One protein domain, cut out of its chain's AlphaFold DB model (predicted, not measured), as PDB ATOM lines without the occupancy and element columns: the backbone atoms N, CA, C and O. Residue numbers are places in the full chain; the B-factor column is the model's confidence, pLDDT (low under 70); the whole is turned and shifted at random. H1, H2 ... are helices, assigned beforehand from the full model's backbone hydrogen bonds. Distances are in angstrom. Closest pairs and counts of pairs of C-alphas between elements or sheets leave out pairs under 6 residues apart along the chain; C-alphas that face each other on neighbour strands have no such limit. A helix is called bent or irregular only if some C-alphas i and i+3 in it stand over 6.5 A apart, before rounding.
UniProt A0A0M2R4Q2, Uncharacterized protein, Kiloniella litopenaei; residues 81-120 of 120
ATOM      1  N   LYS A  81     230.178 291.062 308.746       51.16
ATOM      2  CA  LYS A  81     229.881 291.927 307.600       51.16
ATOM      3  C   LYS A  81     229.840 291.008 306.389       51.16
ATOM      4  O   LYS A  81     230.814 290.277 306.185       51.16
ATOM      5  N   PHE A  82     228.688 290.947 305.722       50.88
ATOM      6  CA  PHE A  82     228.456 290.070 304.581       50.88
ATOM      7  C   PHE A  82     229.694 290.133 303.684       50.88
ATOM      8  O   PHE A  82     230.040 291.198 303.172       50.88
ATOM      9  N   ARG A  83     230.451 289.033 303.610       54.19
ATOM     10  CA  ARG A  83     231.641 288.976 302.759       54.19
ATOM     11  C   ARG A  83     231.134 288.855 301.322       54.19
ATOM     12  O   ARG A  83     230.810 287.751 300.908       54.19
ATOM     13  N   GLY A  84     231.015 289.987 300.636       62.72
ATOM     14  CA  GLY A  84     230.804 290.073 299.190       62.72
ATOM     15  C   GLY A  84     229.414 289.687 298.664       62.72
ATOM     16  O   GLY A  84     228.534 289.229 299.398       62.72
ATOM     17  N   ILE A  85     229.231 289.924 297.362       70.31
ATOM     18  CA  ILE A  85     228.020 289.634 296.568       70.31
ATOM     19  C   ILE A  85     227.724 288.125 296.565       70.31
ATOM     20  O   ILE A  85     226.573 287.700 296.473       70.31
ATOM     21  N   GLU A  86     228.754 287.306 296.743       70.94
ATOM     22  CA  GLU A  86     228.700 285.852 296.705       70.94
ATOM     23  C   GLU A  86     227.837 285.288 297.838       70.94
ATOM     24  O   GLU A  86     227.035 284.385 297.612       70.94
ATOM     25  N   ASN A  87     227.932 285.843 299.051       69.94
ATOM     26  CA  ASN A  87     227.106 285.379 300.169       69.94
ATOM     27  C   ASN A  87     225.647 285.827 300.040       69.94
ATOM     28  O   ASN A  87     224.758 285.067 300.412       69.94
ATOM     29  N   TYR A  88     225.393 287.006 299.459       78.25
ATOM     30  CA  TYR A  88     224.031 287.418 299.109       78.25
ATOM     31  C   TYR A  88     223.405 286.442 298.106       78.25
ATOM     32  O   TYR A  88     222.274 286.000 298.290       78.25
ATOM     33  N   PHE A  89     224.169 286.037 297.089       81.31
ATOM     34  CA  PHE A  89     223.710 285.053 296.117       81.31
ATOM     35  C   PHE A  89     223.440 283.689 296.767       81.31
ATOM     36  O   PHE A  89     222.395 283.092 296.526       81.31
ATOM     37  N   ILE A  90     224.331 283.209 297.638       83.06
ATOM     38  CA  ILE A  90     224.140 281.944 298.365       83.06
ATOM     39  C   ILE A  90     222.879 281.991 299.240       83.06
ATOM     40  O   ILE A  90     222.121 281.019 299.266       83.06
ATOM     41  N   ASP A  91     222.638 283.103 299.935       80.94
ATOM     42  CA  ASP A  91     221.459 283.278 300.785       80.94
ATOM     43  C   ASP A  91     220.164 283.327 299.963       80.94
ATOM     44  O   ASP A  91     219.171 282.695 300.338       80.94
ATOM     45  N   GLU A  92     220.178 283.999 298.811       84.75
ATOM     46  CA  GLU A  92     219.025 284.067 297.913       84.75
ATOM     47  C   GLU A  92     218.726 282.701 297.276       84.75
ATOM     48  O   GLU A  92     217.584 282.239 297.294       84.75
ATOM     49  N   VAL A  93     219.750 281.978 296.815       85.12
ATOM     50  CA  VAL A  93     219.594 280.611 296.291       85.12
ATOM     51  C   VAL A  93     219.066 279.672 297.377       85.12
ATOM     52  O   VAL A  93     218.184 278.861 297.107       85.12
ATOM     53  N   LYS A  94     219.534 279.802 298.623       88.44
ATOM     54  CA  LYS A  94     219.028 279.019 299.759       88.44
ATOM     55  C   LYS A  94     217.553 279.304 300.068       88.44
ATOM     56  O   LYS A  94     216.865 278.417 300.566       88.44
ATOM     57  N   ARG A  95     217.074 280.526 299.808       86.50
ATOM     58  CA  ARG A  95     215.670 280.923 300.003       86.50
ATOM     59  C   ARG A  95     214.755 280.356 298.919       86.50
ATOM     60  O   ARG A  95     213.637 279.952 299.222       86.50
ATOM     61  N   VAL A  96     215.225 280.351 297.675       90.81
ATOM     62  CA  VAL A  96     214.431 279.960 296.501       90.81
ATOM     63  C   VAL A  96     214.448 278.445 296.273       90.81
ATOM     64  O   VAL A  96     213.473 277.880 295.782       90.81
ATOM     65  N   MET A  97     215.539 277.765 296.628       89.88
ATOM     66  CA  MET A  97     215.762 276.361 296.287       89.88
ATOM     67  C   MET A  97     215.387 275.394 297.427       89.88
ATOM     68  O   MET A  97     215.660 275.675 298.597       89.88
ATOM     69  N   PRO A  98     214.852 274.196 297.116       92.75
ATOM     70  CA  PRO A  98     214.676 273.130 298.095       92.75
ATOM     71  C   PRO A  98     215.987 272.754 298.818       92.75
ATOM     72  O   PRO A  98     217.033 272.621 298.169       92.75
ATOM     73  N   PRO A  99     215.957 272.473 300.137       88.56
ATOM     74  CA  PRO A  99     217.169 272.249 300.936       88.56
ATOM     75  C   PRO A  99     218.098 271.140 300.419       88.56
ATOM     76  O   PRO A  99     219.321 271.256 300.511       88.56
ATOM     77  N   LEU A 100     217.528 270.062 299.869       89.75
ATOM     78  CA  LEU A 100     218.286 268.940 299.305       89.75
ATOM     79  C   LEU A 100     219.085 269.353 298.066       89.75
ATOM     80  O   LEU A 100     220.270 269.037 297.973       89.75
ATOM     81  N   GLN A 101     218.465 270.105 297.156       89.94
ATOM     82  CA  GLN A 101     219.103 270.569 295.923       89.94
ATOM     83  C   GLN A 101     220.220 271.572 296.228       89.94
ATOM     84  O   GLN A 101     221.324 271.443 295.701       89.94
ATOM     85  N   PHE A 102     219.984 272.490 297.170       91.94
ATOM     86  CA  PHE A 102     221.010 273.425 297.630       91.94
ATOM     87  C   PHE A 102     222.231 272.691 298.203       91.94
ATOM     88  O   PHE A 102     223.375 272.998 297.870       91.94
ATOM     89  N   LYS A 103     222.003 271.666 299.034       89.88
ATOM     90  CA  LYS A 103     223.081 270.853 299.612       89.88
ATOM     91  C   LYS A 103     223.876 270.104 298.539       89.88
ATOM     92  O   LYS A 103     225.101 270.056 298.632       89.88
ATOM     93  N   MET A 104     223.205 269.542 297.532       91.62
ATOM     94  CA  MET A 104     223.870 268.879 296.404       91.62
ATOM     95  C   MET A 104     224.754 269.853 295.620       91.62
ATOM     96  O   MET A 104     225.919 269.545 295.374       91.62
ATOM     97  N   LEU A 105     224.244 271.047 295.305       90.56
ATOM     98  CA  LEU A 105     224.983 272.075 294.572       90.56
ATOM     99  C   LEU A 105     226.242 272.527 295.327       90.56
ATOM    100  O   LEU A 105     227.326 272.594 294.751       90.56
ATOM    101  N   MET A 106     226.125 272.775 296.634       91.31
ATOM    102  CA  MET A 106     227.264 273.177 297.465       91.31
ATOM    103  C   MET A 106     228.323 272.073 297.588       91.31
ATOM    104  O   MET A 106     229.514 272.372 297.680       91.31
ATOM    105  N   ASN A 107     227.917 270.801 297.583       90.44
ATOM    106  CA  ASN A 107     228.856 269.680 297.575       90.44
ATOM    107  C   ASN A 107     229.601 269.578 296.238       90.44
ATOM    108  O   ASN A 107     230.822 269.450 296.245       90.44
ATOM    109  N   LEU A 108     228.893 269.726 295.115       91.38
ATOM    110  CA  LEU A 108     229.496 269.727 293.783       91.38
ATOM    111  C   LEU A 108     230.512 270.869 293.625       91.38
ATOM    112  O   LEU A 108     231.620 270.658 293.138       91.38
ATOM    113  N   ALA A 109     230.168 272.069 294.104       87.06
ATOM    114  CA  ALA A 109     231.077 273.212 294.099       87.06
ATOM    115  C   ALA A 109     232.369 272.920 294.883       87.06
ATOM    116  O   ALA A 109     233.461 273.217 294.405       87.06
ATOM    117  N   ARG A 110     232.267 272.281 296.058       88.94
ATOM    118  CA  ARG A 110     233.438 271.883 296.861       88.94
ATOM    119  C   ARG A 110     234.305 270.836 296.172       88.94
ATOM    120  O   ARG A 110     235.525 270.917 296.264       88.94
ATOM    121  N   GLU A 111     233.699 269.851 295.518       91.19
ATOM    122  CA  GLU A 111     234.444 268.837 294.766       91.19
ATOM    123  C   GLU A 111     235.206 269.452 293.594       91.19
ATOM    124  O   GLU A 111     236.365 269.110 293.376       91.19
ATOM    125  N   ASN A 112     234.591 270.399 292.885       88.44
ATOM    126  CA  ASN A 112     235.245 271.094 291.782       88.44
ATOM    127  C   ASN A 112     236.396 271.988 292.257       88.44
ATOM    128  O   ASN A 112     237.442 271.979 291.617       88.44
ATOM    129  N   MET A 113     236.255 272.687 293.391       86.00
ATOM    130  CA  MET A 113     237.378 273.449 293.958       86.00
ATOM    131  C   MET A 113     238.549 272.538 294.330       86.00
ATOM    132  O   MET A 113     239.675 272.825 293.955       86.00
ATOM    133  N   ARG A 114     238.285 271.387 294.963       86.38
ATOM    134  CA  ARG A 114     239.340 270.409 295.281       86.38
ATOM    135  C   ARG A 114     240.052 269.874 294.040       86.38
ATOM    136  O   ARG A 114     241.249 269.635 294.086       86.38
ATOM    137  N   LYS A 115     239.316 269.643 292.948       85.94
ATOM    138  CA  LYS A 115     239.902 269.194 291.675       85.94
ATOM    139  C   LYS A 115     240.744 270.283 291.016       85.94
ATOM    140  O   LYS A 115     241.769 269.953 290.442       85.94
ATOM    141  N   ALA A 116     240.314 271.541 291.102       81.31
ATOM    142  CA  ALA A 116     241.075 272.678 290.595       81.31
ATOM    143  C   ALA A 116     242.369 272.886 291.398       81.31
ATOM    144  O   ALA A 116     243.430 272.981 290.801       81.31
ATOM    145  N   GLU A 117     242.296 272.840 292.731       76.88
ATOM    146  CA  GLU A 117     243.460 272.944 293.629       76.88
ATOM    147  C   GLU A 117     244.458 271.786 293.459       76.88
ATOM    148  O   GLU A 117     245.639 271.958 293.723       76.88
ATOM    149  N   ALA A 118     243.997 270.601 293.049       74.75
ATOM    150  CA  ALA A 118     244.858 269.447 292.783       74.75
ATOM    151  C   ALA A 118     245.440 269.421 291.355       74.75
ATOM    152  O   ALA A 118     246.253 268.549 291.052       74.75
ATOM    153  N   ALA A 119     244.966 270.302 290.470       69.69
ATOM    154  CA  ALA A 119     245.441 270.436 289.095       69.69
ATOM    155  C   ALA A 119     246.464 271.579 288.921       69.69
ATOM    156  O   ALA A 119     247.053 271.682 287.844       69.69
ATOM    157  N   GLU A 120     246.658 272.405 289.955       52.31
ATOM    158  CA  GLU A 120     247.757 273.375 290.105       52.31
ATOM    159  C   GLU A 120     248.956 272.748 290.834       52.31
ATOM    160  O   GLU A 120     250.101 273.099 290.467       52.31
TER     161      GLU A 120
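What this domain is: This is residues 81 to 120 of the 120 residues of an uncharacterized protein of Kiloniella litopenaei (UniProt A0A0M2R4Q2). Two helices make an open, flat V: H1 is the shorter arm and H2 the longer one, and they meet near the end of H1 and the beginning of H2, where a tight link joins them. From this corner the arms spread, and their far ends, with residues 81 to 89 and 107 to 120, stand free. The printed part has 40 residues with two named helices, H1 then H2, and no named strand; its class is all helix. The whole is loose, with a radius of gyration of the C-alphas of 12.3 A, and it spans 33 by 27 by 10 A.

Where its parts are: H1 is residues 84 to 96, 19.4 A from first to last C-alpha; it begins at C-alpha 84 at (230.804, 290.073, 299.190) and ends at C-alpha 96 at (214.431, 279.960, 296.501). H1 is neither bent nor irregular, but only just: C-alphas 84 and 87 are 6.1 A apart. H2 is residues 99 to 117, 27.3 A long, and ends at C-alpha 117 at (243.460, 272.944, 293.629).

How they stand to each other: H1 and H2 are close but not clearly touching, with 2 pairs of C-alphas within 8 A. Their closest C-alphas, those of Lys 94 and Phe 102, are 6.3 A apart. The helices run opposite ways at a shallow tilt of 34.8 degrees, only just short of steep, and their centres are 15.0 A apart. In H2 every O i to N i+4 pair is within hydrogen-bond range; in H1, 8 of 9 are.

The domain as a whole: The two C-alphas farthest apart, those of Val 96 and Glu 120, are 34.6 A from each other. The printed part has no cut, and the link from H1 to H2, residues 97 and 98, is tight. The mean pLDDT of the printed part is 81.2; residues 81 to 84, 87, and 119 to 120 are under 70.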